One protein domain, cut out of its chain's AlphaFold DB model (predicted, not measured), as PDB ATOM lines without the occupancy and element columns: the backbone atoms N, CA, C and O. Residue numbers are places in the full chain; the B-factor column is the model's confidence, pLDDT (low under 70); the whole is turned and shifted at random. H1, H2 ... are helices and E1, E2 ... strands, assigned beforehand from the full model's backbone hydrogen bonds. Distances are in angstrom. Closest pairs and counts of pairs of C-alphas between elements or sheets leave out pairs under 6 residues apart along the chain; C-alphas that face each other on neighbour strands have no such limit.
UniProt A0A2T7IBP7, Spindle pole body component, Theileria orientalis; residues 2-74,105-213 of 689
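AT A GLANCE: This is residues 2 to 74 and 105 to 213 of the 689 residues of the protein "Spindle pole body component" of Theileria orientalis (UniProt A0A2T7IBP7). Look for three long helices, H2, H4 and H5, that make the body of a bundle, with H6 and H7 packed on the stretches where H4 begins and H5 ends. Toward the other end, a small hairpin of two strands, E1 and E2, and the short helix H1 pack on H2. The printed part has 182 residues, seven named helices and two named strands in the order H1, E1, E2, H2, H3, H4, H5, H6, H7; the sheet E1 - E2 is antiparallel and the class is mostly helix. The whole is compact, with a radius of gyration of the C-alphas of 18.1 A and spans of 53 by 37 by 35 A.

HOW THE PARTS SIT: Start at the hairpin of E1, residues 17 to 20, and E2, residues 26 to 29, where N 18 and O 28, 3.0 A apart, are within hydrogen-bond range. The closest C-alphas of E2 and H2, residues 37 to 63, are those of Asn 26 and Gln 51, 6.3 A apart. H1, residues 2 to 9, touches residues 43 to 53 of H2 alone, closest at C-alphas Leu 9 and Gly 50, 3.8 A. H5, residues 142 to 170, touches H2 at a tilt of 38 degrees, only just steep, the same way, closest at C-alphas Thr 49 and Asn 153, 5.0 A. H4, residues 107 to 136, is the hub, touching four helices; it is close to but not clearly touching H5, opposite ways at a shallow tilt of 13 degrees, closest at C-alphas Tyr 123 and Gln 152, 7.2 A. With residues 107 to 116 alone it touches H7, residues 196 to 213, closest at C-alphas Ala 111 and Val 209, 5.1 A. H6, residues 178 to 190, forms helical hairpins with H5, closest at C-alphas Ser 170 and Lys 181, 5.5 A, and with H7, closest at C-alphas Leu 189 and Arg 206, 5.5 A. H2, H4, H5, H6 and H7 are an up and down bundle, each running against the one before. H3, residues 69 to 74, touches no helix. Every O i to N i+4 pair is within hydrogen-bond range in H1 and H6; in H2 it is 21 of 23, H4 25 of 26, H5 23 of 25, H7 11 of 14, and H3 0 of 2, with 1 of 3 O i to N i+3 pairs.

IN THESE COORDINATES: Find C-alpha 2 at (252.688, 224.305, 310.598), where H1 begins. H2 and H5 each measure 39.4 A, H4 43.1 A and H7 25.3 A; H5 has a kink of 43 degrees near residue 151. H7 ends at C-alpha 213, (255.980, 252.348, 344.810).

THE WHOLE: The two C-alphas farthest apart, Lys 138 and Glu 174, are 55.0 A apart. Residues 75 to 104 are not printed, and C-alphas 74 and 105 are 19.2 A apart across this cut; of the links printed whole, none is long. Look at residues 65 to 74 for pLDDT under 70.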
ATOM      1  N   LEU A   2     253.280 224.160 309.255       91.50
ATOM      2  CA  LEU A   2     252.688 224.305 310.598       91.50
ATOM      3  C   LEU A   2     253.759 224.543 311.676       91.50
ATOM      4  O   LEU A   2     253.629 225.454 312.487       91.50
ATOM      5  N   TYR A   3     254.845 223.771 311.617       92.75
ATOM      6  CA  TYR A   3     256.012 223.957 312.474       92.75
ATOM      7  C   TYR A   3     256.648 225.348 312.305       92.75
ATOM      8  O   TYR A   3     256.845 226.046 313.291       92.75
ATOM      9  N   ASP A   4     256.858 225.822 311.071       95.94
ATOM     10  CA  ASP A   4     257.341 227.187 310.805       95.94
ATOM     11  C   ASP A   4     256.391 228.272 311.331       95.94
ATOM     12  O   ASP A   4     256.849 229.307 311.803       95.94
ATOM     13  N   VAL A   5     255.069 228.054 311.275       95.50
ATOM     14  CA  VAL A   5     254.079 228.974 311.862       95.50
ATOM     15  C   VAL A   5     254.255 229.027 313.378       95.50
ATOM     16  O   VAL A   5     254.268 230.122 313.937       95.50
ATOM     17  N   LEU A   6     254.423 227.878 314.040       94.94
ATOM     18  CA  LEU A   6     254.698 227.818 315.477       94.94
ATOM     19  C   LEU A   6     256.026 228.506 315.823       94.94
ATOM     20  O   LEU A   6     256.043 229.366 316.702       94.94
ATOM     21  N   LEU A   7     257.109 228.225 315.090       95.62
ATOM     22  CA  LEU A   7     258.401 228.904 315.256       95.62
ATOM     23  C   LEU A   7     258.270 230.426 315.112       95.62
ATOM     24  O   LEU A   7     258.773 231.176 315.953       95.62
ATOM     25  N   ALA A   8     257.532 230.891 314.104       96.38
ATOM     26  CA  ALA A   8     257.280 232.311 313.892       96.38
ATOM     27  C   ALA A   8     256.462 232.945 315.023       96.38
ATOM     28  O   ALA A   8     256.746 234.080 315.418       96.38
ATOM     29  N   LEU A   9     255.502 232.216 315.601       95.88
ATOM     30  CA  LEU A   9     254.774 232.635 316.804       95.88
ATOM     31  C   LEU A   9     255.690 232.720 318.037       95.88
ATOM     32  O   LEU A   9     255.549 233.646 318.834       95.88
ATOM     33  N   PHE A  10     256.702 231.855 318.144       95.44
ATOM     34  CA  PHE A  10     257.784 231.978 319.132       95.44
ATOM     35  C   PHE A  10     258.812 233.073 318.804       95.44
ATOM     36  O   PHE A  10     259.744 233.306 319.578       95.44
ATOM     37  N   GLY A  11     258.641 233.797 317.697       94.50
ATOM     38  CA  GLY A  11     259.524 234.886 317.304       94.50
ATOM     39  C   GLY A  11     260.807 234.432 316.602       94.50
ATOM     40  O   GLY A  11     261.794 235.168 316.652       94.50
ATOM     41  N   HIS A  12     260.795 233.270 315.948       96.06
ATOM     42  CA  HIS A  12     261.905 232.741 315.155       96.06
ATOM     43  C   HIS A  12     261.516 232.614 313.675       96.06
ATOM     44  O   HIS A  12     260.380 232.278 313.357       96.06
ATOM     45  N   ALA A  13     262.448 232.887 312.762       96.62
ATOM     46  CA  ALA A  13     262.253 232.572 311.346       96.62
ATOM     47  C   ALA A  13     262.460 231.065 311.101       96.62
ATOM     48  O   ALA A  13     263.168 230.408 311.865       96.62
ATOM     49  N   GLY A  14     261.846 230.539 310.044       96.31
ATOM     50  CA  GLY A  14     262.039 229.175 309.546       96.31
ATOM     51  C   GLY A  14     262.337 229.167 308.046       96.31
ATOM     52  O   GLY A  14     262.616 230.214 307.459       96.31
ATOM     53  N   ASP A  15     262.223 227.998 307.423       96.81
ATOM     54  CA  ASP A  15     262.536 227.808 306.000       96.81
ATOM     55  C   ASP A  15     261.410 228.338 305.099       96.81
ATOM     56  O   ASP A  15     261.644 228.949 304.059       96.81
ATOM     57  N   ILE A  16     260.156 228.136 305.517       97.06
ATOM     58  CA  ILE A  16     258.953 228.560 304.781       97.06
ATOM     59  C   ILE A  16     258.527 229.974 305.184       97.06
ATOM     60  O   ILE A  16     257.946 230.717 304.384       97.06
ATOM     61  N   ILE A  17     258.777 230.341 306.439       97.44
ATOM     62  CA  ILE A  17     258.412 231.639 307.003       97.44
ATOM     63  C   ILE A  17     259.687 232.398 307.314       97.44
ATOM     64  O   ILE A  17     260.296 232.230 308.368       97.44
ATOM     65  N   VAL A  18     260.062 233.264 306.384       96.81
ATOM     66  CA  VAL A  18     261.319 234.003 306.427       96.81
ATOM     67  C   VAL A  18     261.112 235.417 306.957       96.81
ATOM     68  O   VAL A  18     260.031 236.010 306.852       96.81
ATOM     69  N   GLU A  19     262.168 235.982 307.530       96.19
ATOM     70  CA  GLU A  19     262.206 237.385 307.931       96.19
ATOM     71  C   GLU A  19     262.392 238.276 306.691       96.19
ATOM     72  O   GLU A  19     263.273 238.061 305.863       96.19
ATOM     73  N   SER A  20     261.532 239.278 306.520       93.94
ATOM     74  CA  SER A  20     261.623 240.214 305.402       93.94
ATOM     75  C   SER A  20     262.726 241.240 305.654       93.94
ATOM     76  O   SER A  20     262.523 242.173 306.432       93.94
ATOM     77  N   GLU A  21     263.812 241.160 304.885       88.81
ATOM     78  CA  GLU A  21     264.923 242.131 304.894       88.81
ATOM     79  C   GLU A  21     264.442 243.584 304.764       88.81
ATOM     80  O   GLU A  21     264.887 244.474 305.480       88.81
ATOM     81  N   LYS A  22     263.450 243.826 303.897       85.25
ATOM     82  CA  LYS A  22     262.961 245.179 303.579       85.25
ATOM     83  C   LYS A  22     262.123 245.845 304.678       85.25
ATOM     84  O   LYS A  22     261.782 247.014 304.535       85.25
ATOM     85  N   LYS A  23     261.677 245.116 305.708       76.06
ATOM     86  CA  LYS A  23     260.651 245.606 306.653       76.06
ATOM     87  C   LYS A  23     260.972 245.266 308.109       76.06
ATOM     88  O   LYS A  23     260.139 244.651 308.769       76.06
ATOM     89  N   ASN A  24     262.159 245.654 308.588       79.56
ATOM     90  CA  ASN A  24     262.558 245.641 310.009       79.56
ATOM     91  C   ASN A  24     262.116 244.393 310.800       79.56
ATOM     92  O   ASN A  24     261.679 244.482 311.947       79.56
ATOM     93  N   GLY A  25     262.218 243.222 310.179       83.44
ATOM     94  CA  GLY A  25     261.928 241.955 310.834       83.44
ATOM     95  C   GLY A  25     260.497 241.425 310.741       83.44
ATOM     96  O   GLY A  25     260.113 240.535 311.502       83.44
ATOM     97  N   ASN A  26     259.699 241.920 309.795       93.12
ATOM     98  CA  ASN A  26     258.390 241.341 309.501       93.12
ATOM     99  C   ASN A  26     258.518 239.951 308.861       93.12
ATOM    100  O   ASN A  26     259.127 239.805 307.807       93.12
ATOM    101  N   TYR A  27     257.871 238.939 309.433       96.12
ATOM    102  CA  TYR A  27     257.692 237.632 308.791       96.12
ATOM    103  C   TYR A  27     256.848 237.684 307.513       96.12
ATOM    104  O   TYR A  27     255.814 238.358 307.468       96.12
ATOM    105  N   LYS A  28     257.263 236.909 306.509       96.12
ATOM    106  CA  LYS A  28     256.513 236.633 305.277       96.12
ATOM    107  C   LYS A  28     256.633 235.153 304.900       96.12
ATOM    108  O   LYS A  28     257.615 234.503 305.239       96.12
ATOM    109  N   VAL A  29     255.643 234.635 304.179       96.88
ATOM    110  CA  VAL A  29     255.730 233.303 303.558       96.88
ATOM    111  C   VAL A  29     256.556 233.415 302.276       96.88
ATOM    112  O   VAL A  29     256.375 234.382 301.533       96.88
ATOM    113  N   VAL A  30     257.446 232.455 302.016       96.69
ATOM    114  CA  VAL A  30     258.232 232.396 300.772       96.69
ATOM    115  C   VAL A  30     257.305 232.349 299.549       96.69
ATOM    116  O   VAL A  30     256.297 231.636 299.530       96.69
ATOM    117  N   ASP A  31     257.627 233.132 298.517       95.25
ATOM    118  CA  ASP A  31     256.754 233.325 297.352       95.25
ATOM    119  C   ASP A  31     256.620 232.073 296.473       95.25
ATOM    120  O   ASP A  31     255.592 231.890 295.825       95.25
ATOM    121  N   GLU A  32     257.600 231.171 296.531       96.62
ATOM    122  CA  GLU A  32     257.639 229.894 295.804       96.62
ATOM    123  C   GLU A  32     256.531 228.918 296.238       96.62
ATOM    124  O   GLU A  32     256.125 228.037 295.476       96.62
ATOM    125  N   ILE A  33     255.999 229.085 297.450       95.81
ATOM    126  CA  ILE A  33     254.990 228.187 298.006       95.81
ATOM    127  C   ILE A  33     253.604 228.622 297.528       95.81
ATOM    128  O   ILE A  33     253.068 229.675 297.903       95.81
ATOM    129  N   LYS A  34     252.999 227.762 296.704       96.12
ATOM    130  CA  LYS A  34     251.650 227.936 296.156       96.12
ATOM    131  C   LYS A  34     250.601 227.682 297.240       96.12
ATOM    132  O   LYS A  34     250.191 226.550 297.465       96.12
ATOM    133  N   LEU A  35     250.171 228.753 297.899       94.88
ATOM    134  CA  LEU A  35     249.026 228.768 298.812       94.88
ATOM    135  C   LEU A  35     247.862 229.503 298.165       94.88
ATOM    136  O   LEU A  35     248.075 230.446 297.397       94.88
ATOM    137  N   SER A  36     246.634 229.131 298.526       96.06
ATOM    138  CA  SER A  36     245.480 229.948 298.156       96.06
ATOM    139  C   SER A  36     245.579 231.341 298.793       96.06
ATOM    140  O   SER A  36     246.177 231.532 299.858       96.06
ATOM    141  N   THR A  37     244.976 232.346 298.155       95.69
ATOM    142  CA  THR A  37     244.991 233.732 298.655       95.69
ATOM    143  C   THR A  37     244.393 233.840 300.063       95.69
ATOM    144  O   THR A  37     244.883 234.611 300.890       95.69
ATOM    145  N   SER A  38     243.362 233.044 300.361       95.31
ATOM    146  CA  SER A  38     242.719 232.986 301.676       95.31
ATOM    147  C   SER A  38     243.636 232.382 302.743       95.31
ATOM    148  O   SER A  38     243.777 232.968 303.815       95.31
ATOM    149  N   GLU A  39     244.315 231.269 302.454       94.38
ATOM    150  CA  GLU A  39     245.283 230.656 303.377       94.38
ATOM    151  C   GLU A  39     246.478 231.569 303.627       94.38
ATOM    152  O   GLU A  39     246.871 231.773 304.776       94.38
ATOM    153  N   ARG A  40     247.028 232.176 302.569       95.62
ATOM    154  CA  ARG A  40     248.137 233.129 302.690       95.62
ATOM    155  C   ARG A  40     247.736 234.326 303.552       95.62
ATOM    156  O   ARG A  40     248.523 234.760 304.392       95.62
ATOM    157  N   SER A  41     246.509 234.828 303.396       95.06
ATOM    158  CA  SER A  41     245.958 235.895 304.240       95.06
ATOM    159  C   SER A  41     245.823 235.463 305.706       95.06
ATOM    160  O   SER A  41     246.283 236.176 306.600       95.06
ATOM    161  N   ALA A  42     245.284 234.265 305.965       95.19
ATOM    162  CA  ALA A  42     245.139 233.720 307.316       95.19
ATOM    163  C   ALA A  42     246.497 233.527 308.013       95.19
ATOM    164  O   ALA A  42     246.683 233.980 309.143       95.19
ATOM    165  N   ILE A  43     247.477 232.939 307.321       96.12
ATOM    166  CA  ILE A  43     248.842 232.784 307.839       96.12
ATOM    167  C   ILE A  43     249.460 234.154 308.103       96.12
ATOM    168  O   ILE A  43     249.997 234.382 309.180       96.12
ATOM    169  N   THR A  44     249.323 235.106 307.179       95.31
ATOM    170  CA  THR A  44     249.841 236.471 307.372       95.31
ATOM    171  C   THR A  44     249.240 237.136 308.614       95.31
ATOM    172  O   THR A  44     249.950 237.823 309.347       95.31
ATOM    173  N   ALA A  45     247.950 236.924 308.892       95.19
ATOM    174  CA  ALA A  45     247.309 237.425 310.105       95.19
ATOM    175  C   ALA A  45     247.881 236.780 311.381       95.19
ATOM    176  O   ALA A  45     248.161 237.489 312.346       95.19
ATOM    177  N   ILE A  46     248.122 235.464 311.372       96.38
ATOM    178  CA  ILE A  46     248.766 234.742 312.482       96.38
ATOM    179  C   ILE A  46     250.192 235.268 312.707       96.38
ATOM    180  O   ILE A  46     250.564 235.577 313.839       96.38
ATOM    181  N   LEU A  47     250.964 235.462 311.636       96.00
ATOM    182  CA  LEU A  47     252.352 235.926 311.693       96.00
ATOM    183  C   LEU A  47     252.517 237.313 312.318       96.00
ATOM    184  O   LEU A  47     253.520 237.551 312.992       96.00
ATOM    185  N   LYS A  48     251.529 238.206 312.176       96.00
ATOM    186  CA  LYS A  48     251.522 239.501 312.882       96.00
ATOM    187  C   LYS A  48     251.576 239.328 314.404       96.00
ATOM    188  O   LYS A  48     252.251 240.097 315.079       96.00
ATOM    189  N   THR A  49     250.942 238.283 314.934       96.88
ATOM    190  CA  THR A  49     250.978 237.950 316.369       96.88
ATOM    191  C   THR A  49     252.404 237.615 316.815       96.88
ATOM    192  O   THR A  49     252.888 238.155 317.809       96.88
ATOM    193  N   GLY A  50     253.114 236.788 316.039       95.94
ATOM    194  CA  GLY A  50     254.514 236.435 316.302       95.94
ATOM    195  C   GLY A  50     255.476 237.623 316.179       95.94
ATOM    196  O   GLY A  50     256.420 237.751 316.959       95.94
ATOM    197  N   GLN A  51     255.212 238.545 315.243       96.12
ATOM    198  CA  GLN A  51     255.963 239.801 315.108       96.12
ATOM    199  C   GLN A  51     255.804 240.687 316.351       96.12
ATOM    200  O   GLN A  51     256.804 241.155 316.901       96.12
ATOM    201  N   LEU A  52     254.567 240.871 316.832       97.06
ATOM    202  CA  LEU A  52     254.288 241.615 318.065       97.06
ATOM    203  C   LEU A  52     254.998 240.976 319.261       97.06
ATOM    204  O   LEU A  52     255.711 241.663 319.989       97.06
ATOM    205  N   TYR A  53     254.878 239.655 319.421       97.19
ATOM    206  CA  TYR A  53     255.573 238.916 320.473       97.19
ATOM    207  C   TYR A  53     257.092 239.162 320.443       97.19
ATOM    208  O   TYR A  53     257.683 239.496 321.472       97.19
ATOM    209  N   ARG A  54     257.731 239.059 319.268       95.50
ATOM    210  CA  ARG A  54     259.175 239.306 319.120       95.50
ATOM    211  C   ARG A  54     259.557 240.741 319.469       95.50
ATOM    212  O   ARG A  54     260.572 240.935 320.133       95.50
ATOM    213  N   SER A  55     258.774 241.727 319.037       96.00
ATOM    214  CA  SER A  55     259.003 243.142 319.353       96.00
ATOM    215  C   SER A  55     258.958 243.393 320.865       96.00
ATOM    216  O   SER A  55     259.910 243.921 321.442       96.00
ATOM    217  N   ILE A  56     257.908 242.908 321.533       96.69
ATOM    218  CA  ILE A  56     257.733 243.039 322.986       96.69
ATOM    219  C   ILE A  56     258.850 242.298 323.739       96.69
ATOM    220  O   ILE A  56     259.402 242.818 324.712       96.69
ATOM    221  N   LYS A  57     259.232 241.100 323.276       95.00
ATOM    222  CA  LYS A  57     260.348 240.328 323.843       95.00
ATOM    223  C   LYS A  57     261.665 241.102 323.731       95.00
ATOM    224  O   LYS A  57     262.357 241.241 324.734       95.00
ATOM    225  N   LYS A  58     261.986 241.647 322.549       94.12
ATOM    226  CA  LYS A  58     263.186 242.477 322.326       94.12
ATOM    227  C   LYS A  58     263.211 243.691 323.255       94.12
ATOM    228  O   LYS A  58     264.263 244.007 323.800       94.12
ATOM    229  N   PHE A  59     262.066 244.337 323.468       94.94
ATOM    230  CA  PHE A  59     261.951 245.443 324.416       94.94
ATOM    231  C   PHE A  59     262.293 245.016 325.849       94.94
ATOM    232  O   PHE A  59     263.123 245.653 326.490       94.94
ATOM    233  N   CYS A  60     261.723 243.911 326.335       93.88
ATOM    234  CA  CYS A  60     262.005 243.420 327.689       93.88
ATOM    235  C   CYS A  60     263.479 243.014 327.876       93.88
ATOM    236  O   CYS A  60     264.051 243.285 328.930       93.88
ATOM    237  N   ILE A  61     264.097 242.412 326.850       91.19
ATOM    238  CA  ILE A  61     265.529 242.070 326.843       91.19
ATOM    239  C   ILE A  61     266.380 243.342 326.917       91.19
ATOM    240  O   ILE A  61     267.275 243.432 327.751       91.19
ATOM    241  N   LYS A  62     266.061 244.366 326.110       91.62
ATOM    242  CA  LYS A  62     266.777 245.656 326.103       91.62
ATOM    243  C   LYS A  62     266.776 246.336 327.475       91.62
ATOM    244  O   LYS A  62     267.737 247.019 327.813       91.62
ATOM    245  N   ILE A  63     265.709 246.170 328.257       89.44
ATOM    246  CA  ILE A  63     265.624 246.745 329.605       89.44
ATOM    247  C   ILE A  63     266.550 246.028 330.609       89.44
ATOM    248  O   ILE A  63     266.893 246.620 331.634       89.44
ATOM    249  N   GLY A  64     267.032 244.819 330.291       77.06
ATOM    250  CA  GLY A  64     268.016 244.082 331.090       77.06
ATOM    251  C   GLY A  64     267.410 243.079 332.070       77.06
ATOM    252  O   GLY A  64     267.956 242.858 333.144       77.06
ATOM    253  N   ILE A  65     266.259 242.491 331.736       67.69
ATOM    254  CA  ILE A  65     265.549 241.558 332.634       67.69
ATOM    255  C   ILE A  65     266.121 240.147 332.593       67.69
ATOM    256  O   ILE A  65     265.836 239.366 333.500       67.69
ATOM    257  N   ASP A  66     266.937 239.832 331.586       57.25
ATOM    258  CA  ASP A  66     267.490 238.488 331.406       57.25
ATOM    259  C   ASP A  66     268.309 238.018 332.630       57.25
ATOM    260  O   ASP A  66     268.293 236.825 332.921       57.25
ATOM    261  N   ASP A  67     268.862 238.943 333.431       50.84
ATOM    262  CA  ASP A  67     269.592 238.650 334.680       50.84
ATOM    263  C   ASP A  67     268.819 238.998 335.972       50.84
ATOM    264  O   ASP A  67     269.255 238.704 337.079       50.84
ATOM    265  N   TYR A  68     267.649 239.632 335.881       47.75
ATOM    266  CA  TYR A  68     267.042 240.320 337.030       47.75
ATOM    267  C   TYR A  68     266.228 239.411 337.975       47.75
ATOM    268  O   TYR A  68     265.929 239.775 339.118       47.75
ATOM    269  N   TYR A  69     265.858 238.205 337.527       49.12
ATOM    270  CA  TYR A  69     265.095 237.259 338.350       49.12
ATOM    271  C   TYR A  69     265.903 236.657 339.514       49.12
ATOM    272  O   TYR A  69     265.288 236.215 340.488       49.12
ATOM    273  N   SER A  70     267.243 236.679 339.474       50.03
ATOM    274  CA  SER A  70     268.065 236.244 340.613       50.03
ATOM    275  C   SER A  70     267.943 237.203 341.801       50.03
ATOM    276  O   SER A  70     267.762 236.756 342.934       50.03
ATOM    277  N   ASP A  71     267.922 238.514 341.550       48.31
ATOM    278  CA  ASP A  71     268.149 239.516 342.598       48.31
ATOM    279  C   ASP A  71     266.855 239.975 343.288       48.31
ATOM    280  O   ASP A  71     266.834 240.209 344.498       48.31
ATOM    281  N   LEU A  72     265.723 240.023 342.573       51.38
ATOM    282  CA  LEU A  72     264.434 240.343 343.202       51.38
ATOM    283  C   LEU A  72     263.850 239.219 344.044       51.38
ATOM    284  O   LEU A  72     263.036 239.500 344.928       51.38
ATOM    285  N   SER A  73     264.239 237.968 343.794       51.25
ATOM    286  CA  SER A  73     263.852 236.871 344.678       51.25
ATOM    287  C   SER A  73     264.333 237.152 346.111       51.25
ATOM    288  O   SER A  73     263.598 236.933 347.064       51.25
ATOM    289  N   VAL A  74     265.479 237.814 346.285       53.34
ATOM    290  CA  VAL A  74     265.991 238.199 347.607       53.34
ATOM    291  C   VAL A  74     265.170 239.327 348.254       53.34
ATOM    292  O   VAL A  74     264.983 239.327 349.468       53.34
ATOM    293  N   ASN A 105     267.874 251.801 333.769       83.81
ATOM    294  CA  ASN A 105     266.445 251.537 333.842       83.81
ATOM    295  C   ASN A 105     266.022 251.415 335.314       83.81
ATOM    296  O   ASN A 105     266.432 250.486 336.002       83.81
ATOM    297  N   GLY A 106     265.206 252.359 335.795       92.06
ATOM    298  CA  GLY A 106     264.692 252.364 337.172       92.06
ATOM    299  C   GLY A 106     263.783 251.173 337.495       92.06
ATOM    300  O   GLY A 106     263.239 250.518 336.600       92.06
ATOM    301  N   TYR A 107     263.560 250.902 338.781       93.56
ATOM    302  CA  TYR A 107     262.797 249.744 339.242       93.56
ATOM    303  C   TYR A 107     261.333 249.731 338.783       93.56
ATOM    304  O   TYR A 107     260.792 248.648 338.547       93.56
ATOM    305  N   HIS A 108     260.681 250.886 338.605       95.75
ATOM    306  CA  HIS A 108     259.322 250.946 338.044       95.75
ATOM    307  C   HIS A 108     259.277 250.358 336.629       95.75
ATOM    308  O   HIS A 108     258.343 249.628 336.288       95.75
ATOM    309  N   MET A 109     260.307 250.630 335.823       95.75
ATOM    310  CA  MET A 109     260.415 250.113 334.463       95.75
ATOM    311  C   MET A 109     260.625 248.598 334.463       95.75
ATOM    312  O   MET A 109     260.013 247.864 333.683       95.75
ATOM    313  N   ILE A 110     261.432 248.112 335.402       93.50
ATOM    314  CA  ILE A 110     261.663 246.683 335.543       93.50
ATOM    315  C   ILE A 110     260.394 245.965 336.034       93.50
ATOM    316  O   ILE A 110     260.021 244.921 335.500       93.50
ATOM    317  N   ALA A 111     259.667 246.546 336.994       94.62
ATOM    318  CA  ALA A 111     258.383 246.024 337.459       94.62
ATOM    319  C   ALA A 111     257.343 245.954 336.326       94.62
ATOM    320  O   ALA A 111     256.622 244.960 336.210       94.62
ATOM    321  N   PHE A 112     257.304 246.966 335.458       96.94
ATOM    322  CA  PHE A 112     256.441 246.988 334.278       96.94
ATOM    323  C   PHE A 112     256.747 245.839 333.318       96.94
ATOM    324  O   PHE A 112     255.852 245.073 332.952       96.94
ATOM    325  N   CYS A 113     258.012 245.665 332.951       96.19
ATOM    326  CA  CYS A 113     258.389 244.591 332.050       96.19
ATOM    327  C   CYS A 113     258.258 243.197 332.684       96.19
ATOM    328  O   CYS A 113     257.924 242.251 331.975       96.19
ATOM    329  N   ASN A 114     258.421 243.051 334.002       93.12
ATOM    330  CA  ASN A 114     258.075 241.811 334.706       93.12
ATOM    331  C   ASN A 114     256.576 241.501 334.591       93.12
ATOM    332  O   ASN A 114     256.191 240.354 334.358       93.12
ATOM    333  N   GLY A 115     255.725 242.527 334.690       95.38
ATOM    334  CA  GLY A 115     254.298 242.415 334.400       95.38
ATOM    335  C   GLY A 115     254.041 241.920 332.972       95.38
ATOM    336  O   GLY A 115     253.298 240.958 332.783       95.38
ATOM    337  N   ILE A 116     254.715 242.501 331.972       96.94
ATOM    338  CA  ILE A 116     254.643 242.064 330.565       96.94
ATOM    339  C   ILE A 116     255.094 240.605 330.405       96.94
ATOM    340  O   ILE A 116     254.407 239.819 329.753       96.94
ATOM    341  N   GLN A 117     256.215 240.211 331.011       94.81
ATOM    342  CA  GLN A 117     256.756 238.854 330.896       94.81
ATOM    343  C   GLN A 117     255.797 237.789 331.430       94.81
ATOM    344  O   GLN A 117     255.779 236.682 330.894       94.81
ATOM    345  N   ARG A 118     254.949 238.104 332.419       94.19
ATOM    346  CA  ARG A 118     253.886 237.186 332.866       94.19
ATOM    347  C   ARG A 118     252.877 236.909 331.748       94.19
ATOM    348  O   ARG A 118     252.587 235.746 331.486       94.19
ATOM    349  N   TYR A 119     252.431 237.942 331.029       95.75
ATOM    350  CA  TYR A 119     251.563 237.773 329.853       95.75
ATOM    351  C   TYR A 119     252.251 236.989 328.736       95.75
ATOM    352  O   TYR A 119     251.642 236.111 328.129       95.75
ATOM    353  N   LEU A 120     253.533 237.269 328.481       95.56
ATOM    354  CA  LEU A 120     254.313 236.498 327.511       95.56
ATOM    355  C   LEU A 120     254.485 235.037 327.949       95.56
ATOM    356  O   LEU A 120     254.516 234.149 327.104       95.56
ATOM    357  N   GLY A 121     254.583 234.774 329.252       95.31
ATOM    358  CA  GLY A 121     254.632 233.430 329.820       95.31
ATOM    359  C   GLY A 121     253.341 232.652 329.578       95.31
ATOM    360  O   GLY A 121     253.400 231.507 329.135       95.31
ATOM    361  N   ASP A 122     252.186 233.278 329.795       95.38
ATOM    362  CA  ASP A 122     250.882 232.671 329.502       95.38
ATOM    363  C   ASP A 122     250.705 232.414 327.996       95.38
ATOM    364  O   ASP A 122     250.252 231.340 327.598       95.38
ATOM    365  N   TYR A 123     251.162 233.346 327.152       96.81
ATOM    366  CA  TYR A 123     251.211 233.162 325.701       96.81
ATOM    367  C   TYR A 123     252.097 231.974 325.290       96.81
ATOM    368  O   TYR A 123     251.671 231.135 324.501       96.81
ATOM    369  N   ARG A 124     253.304 231.837 325.860       97.06
ATOM    370  CA  ARG A 124     254.198 230.693 325.589       97.06
ATOM    371  C   ARG A 124     253.568 229.368 326.006       97.06
ATOM    372  O   ARG A 124     253.651 228.410 325.250       97.06
ATOM    373  N   LYS A 125     252.917 229.308 327.174       96.38
ATOM    374  CA  LYS A 125     252.205 228.098 327.625       96.38
ATOM    375  C   LYS A 125     251.114 227.694 326.638       96.38
ATOM    376  O   LYS A 125     251.014 226.522 326.306       96.38
ATOM    377  N   LEU A 126     250.351 228.665 326.130       96.50
ATOM    378  CA  LEU A 126     249.354 228.415 325.091       96.50
ATOM    379  C   LEU A 126     249.992 227.866 323.808       96.50
ATOM    380  O   LEU A 126     249.445 226.939 323.217       96.50
ATOM    381  N   LEU A 127     251.140 228.403 323.380       95.12
ATOM    382  CA  LEU A 127     251.857 227.886 322.211       95.12
ATOM    383  C   LEU A 127     252.354 226.450 322.413       95.12
ATOM    384  O   LEU A 127     252.211 225.647 321.498       95.12
ATOM    385  N   LEU A 128     252.864 226.111 323.599       95.25
ATOM    386  CA  LEU A 128     253.260 224.737 323.933       95.25
ATOM    387  C   LEU A 128     252.056 223.787 323.894       95.25
ATOM    388  O   LEU A 128     252.125 222.726 323.293       95.25
ATOM    389  N   THR A 129     250.903 224.203 324.427       95.88
ATOM    390  CA  THR A 129     249.671 223.403 324.308       95.88
ATOM    391  C   THR A 129     249.248 223.216 322.847       95.88
ATOM    392  O   THR A 129     248.760 222.153 322.472       95.88
ATOM    393  N   LEU A 130     249.431 224.229 321.995       93.44
ATOM    394  CA  LEU A 130     249.153 224.104 320.561       93.44
ATOM    395  C   LEU A 130     250.130 223.167 319.854       93.44
ATOM    396  O   LEU A 130     249.717 222.466 318.935       93.44
ATOM    397  N   GLU A 131     251.391 223.146 320.272       94.38
ATOM    398  CA  GLU A 131     252.397 222.197 319.796       94.38
ATOM    399  C   GLU A 131     252.036 220.757 320.195       94.38
ATOM    400  O   GLU A 131     252.012 219.874 319.336       94.38
ATOM    401  N   ASP A 132     251.629 220.527 321.445       94.50
ATOM    402  CA  ASP A 132     251.155 219.220 321.925       94.50
ATOM    403  C   ASP A 132     249.919 218.734 321.145       94.50
ATOM    404  O   ASP A 132     249.805 217.567 320.760       94.50
ATOM    405  N   VAL A 133     248.980 219.638 320.847       93.25
ATOM    406  CA  VAL A 133     247.802 219.313 320.028       93.25
ATOM    407  C   VAL A 133     248.200 219.047 318.575       93.25
ATOM    408  O   VAL A 133     247.682 218.111 317.967       93.25
ATOM    409  N   ALA A 134     249.117 219.834 318.011       90.00
ATOM    410  CA  ALA A 134     249.599 219.666 316.641       90.00
ATOM    411  C   ALA A 134     250.391 218.364 316.442       90.00
ATOM    412  O   ALA A 134     250.347 217.788 315.358       90.00
ATOM    413  N   THR A 135     251.098 217.894 317.472       92.56
ATOM    414  CA  THR A 135     251.804 216.604 317.452       92.56
ATOM    415  C   THR A 135     250.847 215.427 317.639       92.56
ATOM    416  O   THR A 135     251.032 214.381 317.018       92.56
ATOM    417  N   SER A 136     249.785 215.606 318.431       94.12
ATOM    418  CA  SER A 136     248.776 214.570 318.688       94.12
ATOM    419  C   SER A 136     247.770 214.400 317.541       94.12
ATOM    420  O   SER A 136     247.306 213.293 317.269       94.12
ATOM    421  N   VAL A 137     247.400 215.491 316.864       91.12
ATOM    422  CA  VAL A 137     246.384 215.500 315.804       91.12
ATOM    423  C   VAL A 137     247.056 215.626 314.440       91.12
ATOM    424  O   VAL A 137     247.666 216.640 314.123       91.12
ATOM    425  N   LYS A 138     246.862 214.620 313.576       80.81
ATOM    426  CA  LYS A 138     247.495 214.538 312.244       80.81
ATOM    427  C   LYS A 138     247.181 215.726 311.317       80.81
ATOM    428  O   LYS A 138     247.933 215.978 310.380       80.81
ATOM    429  N   VAL A 139     246.069 216.434 311.542       86.88
ATOM    430  CA  VAL A 139     245.656 217.606 310.754       86.88
ATOM    431  C   VAL A 139     245.048 218.667 311.673       86.88
ATOM    432  O   VAL A 139     243.943 218.486 312.181       86.88
ATOM    433  N   LEU A 140     245.743 219.793 311.854       88.44
ATOM    434  CA  LEU A 140     245.233 220.960 312.578       88.44
ATOM    435  C   LEU A 140     244.968 222.112 311.589       88.44
ATOM    436  O   LEU A 140     245.920 222.658 311.028       88.44
ATOM    437  N   PRO A 141     243.699 222.488 311.338       90.81
ATOM    438  CA  PRO A 141     243.373 223.542 310.379       90.81
ATOM    439  C   PRO A 141     243.920 224.922 310.779       90.81
ATOM    440  O   PRO A 141     243.840 225.332 311.938       90.81
ATOM    441  N   THR A 142     244.380 225.704 309.796       88.75
ATOM    442  CA  THR A 142     244.860 227.092 309.983       88.75
ATOM    443  C   THR A 142     243.787 228.018 310.578       88.75
ATOM    444  O   THR A 142     244.094 228.984 311.281       88.75
ATOM    445  N   SER A 143     242.507 227.717 310.340       91.12
ATOM    446  CA  SER A 143     241.373 228.434 310.933       91.12
ATOM    447  C   SER A 143     241.372 228.349 312.462       91.12
ATOM    448  O   SER A 143     241.133 229.361 313.120       91.12
ATOM    449  N   THR A 144     241.728 227.194 313.032       91.31
ATOM    450  CA  THR A 144     241.838 227.000 314.484       91.31
ATOM    451  C   THR A 144     242.899 227.921 315.083       91.31
ATOM    452  O   THR A 144     242.623 228.624 316.054       91.31
ATOM    453  N   PHE A 145     244.079 228.019 314.455       91.19
ATOM    454  CA  PHE A 145     245.114 228.973 314.873       91.19
ATOM    455  C   PHE A 145     244.636 230.411 314.793       91.19
ATOM    456  O   PHE A 145     244.900 231.195 315.695       91.19
ATOM    457  N   THR A 146     243.919 230.759 313.727       93.00
ATOM    458  CA  THR A 146     243.431 232.127 313.529       93.00
ATOM    459  C   THR A 146     242.475 232.530 314.651       93.00
ATOM    460  O   THR A 146     242.564 233.643 315.160       93.00
ATOM    461  N   ILE A 147     241.596 231.616 315.074       93.75
ATOM    462  CA  ILE A 147     240.654 231.845 316.175       93.75
ATOM    463  C   ILE A 147     241.406 232.001 317.501       93.75
ATOM    464  O   ILE A 147     241.201 232.991 318.195       93.75
ATOM    465  N   ILE A 148     242.312 231.076 317.827       93.62
ATOM    466  CA  ILE A 148     243.042 231.090 319.106       93.62
ATOM    467  C   ILE A 148     243.982 232.301 319.196       93.62
ATOM    468  O   ILE A 148     244.071 232.962 320.233       93.62
ATOM    469  N   MET A 149     244.653 232.643 318.094       95.38
ATOM    470  CA  MET A 149     245.566 233.784 318.038       95.38
ATOM    471  C   MET A 149     244.844 235.127 317.994       95.38
ATOM    472  O   MET A 149     245.470 236.138 318.288       95.38
ATOM    473  N   ARG A 150     243.542 235.179 317.684       94.81
ATOM    474  CA  ARG A 150     242.783 236.438 317.644       94.81
ATOM    475  C   ARG A 150     242.827 237.175 318.982       94.81
ATOM    476  O   ARG A 150     243.110 238.375 319.008       94.81
ATOM    477  N   ASP A 151     242.583 236.461 320.076       93.00
ATOM    478  CA  ASP A 151     242.558 237.051 321.417       93.00
ATOM    479  C   ASP A 151     243.969 237.409 321.892       93.00
ATOM    480  O   ASP A 151     244.192 238.492 322.433       93.00
ATOM    481  N   GLN A 152     244.951 236.552 321.600       95.56
ATOM    482  CA  GLN A 152     246.354 236.818 321.926       95.56
ATOM    483  C   GLN A 152     246.907 238.013 321.156       95.56
ATOM    484  O   GLN A 152     247.582 238.859 321.732       95.56
ATOM    485  N   ASN A 153     246.568 238.138 319.874       95.94
ATOM    486  CA  ASN A 153     246.941 239.279 319.051       95.94
ATOM    487  C   ASN A 153     246.396 240.583 319.637       95.94
ATOM    488  O   ASN A 153     247.107 241.581 319.677       95.94
ATOM    489  N   LYS A 154     245.162 240.574 320.155       96.25
ATOM    490  CA  LYS A 154     244.574 241.737 320.825       96.25
ATOM    491  C   LYS A 154     245.349 242.125 322.092       96.25
ATOM    492  O   LYS A 154     245.625 243.306 322.295       96.25
ATOM    493  N   ILE A 155     245.723 241.144 322.919       96.38
ATOM    494  CA  ILE A 155     246.530 241.355 324.133       96.38
ATOM    495  C   ILE A 155     247.917 241.897 323.765       96.38
ATOM    496  O   ILE A 155     248.323 242.936 324.276       96.38
ATOM    497  N   LEU A 156     248.630 241.234 322.851       97.31
ATOM    498  CA  LEU A 156     249.976 241.631 322.432       97.31
ATOM    499  C   LEU A 156     249.976 243.005 321.759       97.31
ATOM    500  O   LEU A 156     250.846 243.819 322.045       97.31
ATOM    501  N   HIS A 157     248.978 243.316 320.933       97.25
ATOM    502  CA  HIS A 157     248.849 244.648 320.349       97.25
ATOM    503  C   HIS A 157     248.666 245.714 321.432       97.25
ATOM    504  O   HIS A 157     249.311 246.753 321.373       97.25
ATOM    505  N   CYS A 158     247.834 245.457 322.446       97.50
ATOM    506  CA  CYS A 158     247.676 246.366 323.580       97.50
ATOM    507  C   CYS A 158     249.005 246.602 324.311       97.50
ATOM    508  O   CYS A 158     249.345 247.744 324.604       97.50
ATOM    509  N   LEU A 159     249.772 245.541 324.582       97.94
ATOM    510  CA  LEU A 159     251.087 245.656 325.220       97.94
ATOM    511  C   LEU A 159     252.067 246.460 324.359       97.94
ATOM    512  O   LEU A 159     252.769 247.325 324.877       97.94
ATOM    513  N   GLN A 160     252.088 246.212 323.048       97.56
ATOM    514  CA  GLN A 160     252.925 246.957 322.111       97.56
ATOM    515  C   GLN A 160     252.541 248.440 322.066       97.56
ATOM    516  O   GLN A 160     253.433 249.280 322.033       97.56
ATOM    517  N   THR A 161     251.246 248.772 322.095       97.75
ATOM    518  CA  THR A 161     250.779 250.165 322.160       97.75
ATOM    519  C   THR A 161     251.302 250.859 323.416       97.75
ATOM    520  O   THR A 161     251.956 251.885 323.286       97.75
ATOM    521  N   ILE A 162     251.151 250.251 324.600       98.12
ATOM    522  CA  ILE A 162     251.675 250.818 325.859       98.12
ATOM    523  C   ILE A 162     253.194 251.043 325.779       98.12
ATOM    524  O   ILE A 162     253.698 252.065 326.240       98.12
ATOM    525  N   ILE A 163     253.937 250.095 325.195       97.81
ATOM    526  CA  ILE A 163     255.392 250.214 325.016       97.81
ATOM    527  C   ILE A 163     255.743 251.381 324.093       97.81
ATOM    528  O   ILE A 163     256.657 252.137 324.410       97.81
ATOM    529  N   LEU A 164     255.034 251.533 322.974       97.38
ATOM    530  CA  LEU A 164     255.261 252.632 322.035       97.38
ATOM    531  C   LEU A 164     254.926 253.982 322.673       97.38
ATOM    532  O   LEU A 164     255.722 254.908 322.565       97.38
ATOM    533  N   ASP A 165     253.807 254.080 323.391       97.50
ATOM    534  CA  ASP A 165     253.419 255.297 324.109       97.50
ATOM    535  C   ASP A 165     254.485 255.683 325.143       97.50
ATOM    536  O   ASP A 165     254.888 256.845 325.226       97.50
ATOM    537  N   TYR A 166     255.022 254.695 325.867       96.88
ATOM    538  CA  TYR A 166     256.130 254.903 326.795       96.88
ATOM    539  C   TYR A 166     257.407 255.354 326.079       96.88
ATOM    540  O   TYR A 166     258.040 256.310 326.523       96.88
ATOM    541  N   GLN A 167     257.792 254.700 324.980       95.69
ATOM    542  CA  GLN A 167     258.987 255.062 324.212       95.69
ATOM    543  C   GLN A 167     258.891 256.507 323.717       95.69
ATOM    544  O   GLN A 167     259.769 257.309 324.039       95.69
ATOM    545  N   ASN A 168     257.771 256.862 323.087       96.25
ATOM    546  CA  ASN A 168     257.484 258.214 322.611       96.25
ATOM    547  C   ASN A 168     257.523 259.249 323.750       96.25
ATOM    548  O   ASN A 168     258.061 260.344 323.591       96.25
ATOM    549  N   ALA A 169     256.969 258.919 324.923       94.81
ATOM    550  CA  ALA A 169     257.013 259.801 326.087       94.81
ATOM    551  C   ALA A 169     258.435 259.949 326.652       94.81
ATOM    552  O   ALA A 169     258.829 261.050 327.041       94.81
ATOM    553  N   SER A 170     259.205 258.855 326.674       91.88
ATOM    554  CA  SER A 170     260.552 258.781 327.246       91.88
ATOM    555  C   SER A 170     261.612 259.507 326.417       91.88
ATOM    556  O   SER A 170     262.563 260.029 326.996       91.88
ATOM    557  N   GLU A 171     261.424 259.599 325.096       92.94
ATOM    558  CA  GLU A 171     262.308 260.327 324.172       92.94
ATOM    559  C   GLU A 171     262.342 261.839 324.444       92.94
ATOM    560  O   GLU A 171     263.267 262.529 324.020       92.94
ATOM    561  N   ARG A 172     261.364 262.367 325.193       92.31
ATOM    562  CA  ARG A 172     261.302 263.788 325.576       92.31
ATOM    563  C   ARG A 172     262.317 264.180 326.648       92.31
ATOM    564  O   ARG A 172     262.491 265.374 326.890       92.31
ATOM    565  N   TYR A 173     262.939 263.210 327.313       90.69
ATOM    566  CA  TYR A 173     263.812 263.454 328.455       90.69
ATOM    567  C   TYR A 173     265.219 262.931 328.209       90.69
ATOM    568  O   TYR A 173     265.438 261.981 327.458       90.69
ATOM    569  N   GLU A 174     266.179 263.526 328.911       89.25
ATOM    570  CA  GLU A 174     267.540 263.007 328.951       89.25
ATOM    571  C   GLU A 174     267.559 261.578 329.505       89.25
ATOM    572  O   GLU A 174     266.729 261.187 330.333       89.25
ATOM    573  N   GLU A 175     268.550 260.786 329.088       83.06
ATOM    574  CA  GLU A 175     268.657 259.382 329.491       83.06
ATOM    575  C   GLU A 175     268.632 259.192 331.015       83.06
ATOM    576  O   GLU A 175     268.070 258.204 331.490       83.06
ATOM    577  N   ARG A 176     269.154 260.178 331.758       85.00
ATOM    578  CA  ARG A 176     269.295 260.178 333.220       85.00
ATOM    579  C   ARG A 176     268.041 260.603 333.994       85.00
ATOM    580  O   ARG A 176     268.018 260.423 335.208       85.00
ATOM    581  N   ASP A 177     267.005 261.149 333.351       91.50
ATOM    582  CA  ASP A 177     265.782 261.576 334.055       91.50
ATOM    583  C   ASP A 177     264.815 260.398 334.283       91.50
ATOM    584  O   ASP A 177     263.746 260.273 333.676       91.50
ATOM    585  N   VAL A 178     265.222 259.489 335.170       93.69
ATOM    586  CA  VAL A 178     264.464 258.275 335.510       93.69
ATOM    587  C   VAL A 178     263.133 258.609 336.197       93.69
ATOM    588  O   VAL A 178     262.143 257.891 336.018       93.69
ATOM    589  N   PHE A 179     263.074 259.715 336.946       95.62
ATOM    590  CA  PHE A 179     261.859 260.171 337.621       95.62
ATOM    591  C   PHE A 179     260.752 260.506 336.620       95.62
ATOM    592  O   PHE A 179     259.645 259.972 336.730       95.62
ATOM    593  N   SER A 180     261.047 261.349 335.624       95.38
ATOM    594  CA  SER A 180     260.054 261.748 334.622       95.38
ATOM    595  C   SER A 180     259.583 260.560 333.781       95.38
ATOM    596  O   SER A 180     258.384 260.416 333.549       95.38
ATOM    597  N   LYS A 181     260.490 259.642 333.418       95.62
ATOM    598  CA  LYS A 181     260.131 258.395 332.716       95.62
ATOM    599  C   LYS A 181     259.187 257.514 333.540       95.62
ATOM    600  O   LYS A 181     258.215 256.984 333.008       95.62
ATOM    601  N   SER A 182     259.451 257.370 334.839       96.12
ATOM    602  CA  SER A 182     258.600 256.587 335.750       96.12
ATOM    603  C   SER A 182     257.230 257.238 335.951       96.12
ATOM    604  O   SER A 182     256.219 256.539 336.038       96.12
ATOM    605  N   ARG A 183     257.182 258.577 335.977       96.44
ATOM    606  CA  ARG A 183     255.931 259.341 336.041       96.44
ATOM    607  C   ARG A 183     255.073 259.098 334.804       96.44
ATOM    608  O   ARG A 183     253.916 258.719 334.952       96.44
ATOM    609  N   ASP A 184     255.647 259.283 333.618       96.31
ATOM    610  CA  ASP A 184     254.923 259.142 332.354       96.31
ATOM    611  C   ASP A 184     254.435 257.691 332.164       96.31
ATOM    612  O   ASP A 184     253.302 257.471 331.748       96.31
ATOM    613  N   LEU A 185     255.218 256.688 332.584       97.38
ATOM    614  CA  LEU A 185     254.772 255.290 332.617       97.38
ATOM    615  C   LEU A 185     253.530 255.087 333.502       97.38
ATOM    616  O   LEU A 185     252.575 254.419 333.104       97.38
ATOM    617  N   LEU A 186     253.527 255.647 334.715       97.12
ATOM    618  CA  LEU A 186     252.376 255.563 335.618       97.12
ATOM    619  C   LEU A 186     251.154 256.318 335.083       97.12
ATOM    620  O   LEU A 186     250.026 255.892 335.349       97.12
ATOM    621  N   GLU A 187     251.363 257.415 334.360       96.38
ATOM    622  CA  GLU A 187     250.310 258.189 333.698       96.38
ATOM    623  C   GLU A 187     249.661 257.373 332.575       96.38
ATOM    624  O   GLU A 187     248.453 257.138 332.636       96.38
ATOM    625  N   ILE A 188     250.465 256.807 331.666       97.31
ATOM    626  CA  ILE A 188     250.008 255.905 330.594       97.31
ATOM    627  C   ILE A 188     249.203 254.740 331.183       97.31
ATOM    628  O   ILE A 188     248.104 254.428 330.734       97.31
ATOM    629  N   LEU A 189     249.706 254.102 332.245       97.12
ATOM    630  CA  LEU A 189     249.018 252.975 332.884       97.12
ATOM    631  C   LEU A 189     247.749 253.374 333.656       97.12
ATOM    632  O   LEU A 189     246.955 252.502 334.016       97.12
ATOM    633  N   SER A 190     247.562 254.662 333.944       95.06
ATOM    634  CA  SER A 190     246.360 255.187 334.597       95.06
ATOM    635  C   SER A 190     245.245 255.518 333.601       95.06
ATOM    636  O   SER A 190     244.095 255.689 334.018       95.06
ATOM    637  N   GLU A 191     245.548 255.548 332.300       93.50
ATOM    638  CA  GLU A 191     244.542 255.674 331.256       93.50
ATOM    639  C   GLU A 191     243.575 254.484 331.282       93.50
ATOM    640  O   GLU A 191     243.949 253.321 331.453       93.50
ATOM    641  N   LYS A 192     242.278 254.775 331.140       90.00
ATOM    642  CA  LYS A 192     241.222 253.759 331.183       90.00
ATOM    643  C   LYS A 192     240.757 253.454 329.761       90.00
ATOM    644  O   LYS A 192     239.923 254.200 329.240       90.00
ATOM    645  N   PRO A 193     241.208 252.350 329.135       93.12
ATOM    646  CA  PRO A 193     240.695 251.974 327.828       93.12
ATOM    647  C   PRO A 193     239.188 251.678 327.900       93.12
ATOM    648  O   PRO A 193     238.654 251.180 328.906       93.12
ATOM    649  N   LYS A 194     238.490 251.988 326.800       94.38
ATOM    650  CA  LYS A 194     237.045 251.733 326.656       94.38
ATOM    651  C   LYS A 194     236.732 250.237 326.742       94.38
ATOM    652  O   LYS A 194     235.730 249.854 327.337       94.38
ATOM    653  N   ASP A 195     237.615 249.403 326.199       94.69
ATOM    654  CA  ASP A 195     237.480 247.950 326.206       94.69
ATOM    655  C   ASP A 195     237.777 247.350 327.591       94.69
ATOM    656  O   ASP A 195     238.860 247.540 328.152       94.69
ATOM    657  N   LYS A 196     236.820 246.582 328.129       94.81
ATOM    658  CA  LYS A 196     236.927 245.920 329.438       94.81
ATOM    659  C   LYS A 196     238.108 244.945 329.508       94.81
ATOM    660  O   LYS A 196     238.821 244.944 330.503       94.81
ATOM    661  N   SER A 197     238.341 244.163 328.453       91.44
ATOM    662  CA  SER A 197     239.428 243.172 328.423       91.44
ATOM    663  C   SER A 197     240.811 243.827 328.478       91.44
ATOM    664  O   SER A 197     241.709 243.336 329.155       91.44
ATOM    665  N   LEU A 198     240.966 244.982 327.823       94.69
ATOM    666  CA  LEU A 198     242.213 245.746 327.846       94.69
ATOM    667  C   LEU A 198     242.401 246.475 329.176       94.69
ATOM    668  O   LEU A 198     243.517 246.573 329.679       94.69
ATOM    669  N   ARG A 199     241.309 246.930 329.797       95.81
ATOM    670  CA  ARG A 199     241.346 247.570 331.119       95.81
ATOM    671  C   ARG A 199     241.950 246.660 332.181       95.81
ATOM    672  O   ARG A 199     242.695 247.141 333.035       95.81
ATOM    673  N   ASP A 200     241.677 245.362 332.109       95.75
ATOM    674  CA  ASP A 200     242.266 244.384 333.022       95.75
ATOM    675  C   ASP A 200     243.791 244.286 332.846       95.75
ATOM    676  O   ASP A 200     244.504 244.098 333.832       95.75
ATOM    677  N   ILE A 201     244.303 244.474 331.621       96.75
ATOM    678  CA  ILE A 201     245.745 244.513 331.328       96.75
ATOM    679  C   ILE A 201     246.385 245.755 331.950       96.75
ATOM    680  O   ILE A 201     247.306 245.619 332.755       96.75
ATOM    681  N   TYR A 202     245.851 246.946 331.657       97.25
ATOM    682  CA  TYR A 202     246.325 248.207 332.245       97.25
ATOM    683  C   TYR A 202     246.307 248.142 333.774       97.25
ATOM    684  O   TYR A 202     247.297 248.458 334.424       97.25
ATOM    685  N   THR A 203     245.219 247.643 334.363       95.94
ATOM    686  CA  THR A 203     245.071 247.546 335.823       95.94
ATOM    687  C   THR A 203     246.087 246.587 336.444       95.94
ATOM    688  O   THR A 203     246.668 246.901 337.485       95.94
ATOM    689  N   LYS A 204     246.329 245.421 335.828       96.38
ATOM    690  CA  LYS A 204     247.318 244.446 336.314       96.38
ATOM    691  C   LYS A 204     248.746 244.983 336.198       96.38
ATOM    692  O   LYS A 204     249.474 244.912 337.185       96.38
ATOM    693  N   LEU A 205     249.113 245.579 335.061       97.31
ATOM    694  CA  LEU A 205     250.431 246.201 334.869       97.31
ATOM    695  C   LEU A 205     250.639 247.376 335.827       97.31
ATOM    696  O   LEU A 205     251.661 247.445 336.505       97.31
ATOM    697  N   ARG A 206     249.637 248.252 335.973       97.31
ATOM    698  CA  ARG A 206     249.648 249.351 336.947       97.31
ATOM    699  C   ARG A 206     249.861 248.833 338.362       97.31
ATOM    700  O   ARG A 206     250.665 249.391 339.096       97.31
ATOM    701  N   ARG A 207     249.174 247.756 338.755       96.44
ATOM    702  CA  ARG A 207     249.344 247.131 340.075       96.44
ATOM    703  C   ARG A 207     250.764 246.604 340.279       96.44
ATOM    704  O   ARG A 207     251.308 246.787 341.365       96.44
ATOM    705  N   ASP A 208     251.350 245.980 339.262       95.25
ATOM    706  CA  ASP A 208     252.722 245.472 339.327       95.25
ATOM    707  C   ASP A 208     253.728 246.623 339.492       95.25
ATOM    708  O   ASP A 208     254.567 246.571 340.388       95.25
ATOM    709  N   VAL A 209     253.576 247.723 338.750       96.94
ATOM    710  CA  VAL A 209     254.415 248.928 338.905       96.94
ATOM    711  C   VAL A 209     254.208 249.597 340.272       96.94
ATOM    712  O   VAL A 209     255.169 249.914 340.974       96.94
ATOM    713  N   LEU A 210     252.955 249.750 340.712       96.88
ATOM    714  CA  LEU A 210     252.623 250.331 342.018       96.88
ATOM    715  C   LEU A 210     253.079 249.464 343.198       96.88
ATOM    716  O   LEU A 210     253.162 249.973 344.315       96.88
ATOM    717  N   SER A 211     253.365 248.176 342.997       95.19
ATOM    718  CA  SER A 211     253.918 247.323 344.054       95.19
ATOM    719  C   SER A 211     255.308 247.793 344.492       95.19
ATOM    720  O   SER A 211     255.620 247.762 345.684       95.19
ATOM    721  N   PHE A 212     256.099 248.328 343.558       94.62
ATOM    722  CA  PHE A 212     257.396 248.909 343.870       94.62
ATOM    723  C   PHE A 212     257.249 250.257 344.583       94.62
ATOM    724  O   PHE A 212     257.857 250.477 345.632       94.62
ATOM    725  N   LEU A 213     256.333 251.110 344.111       96.81
ATOM    726  CA  LEU A 213     255.980 252.348 344.810       96.81
ATOM    727  C   LEU A 213     255.516 252.078 346.251       96.81
ATOM    728  O   LEU A 213     255.906 252.793 347.173       96.81
TER     729      LEU A 213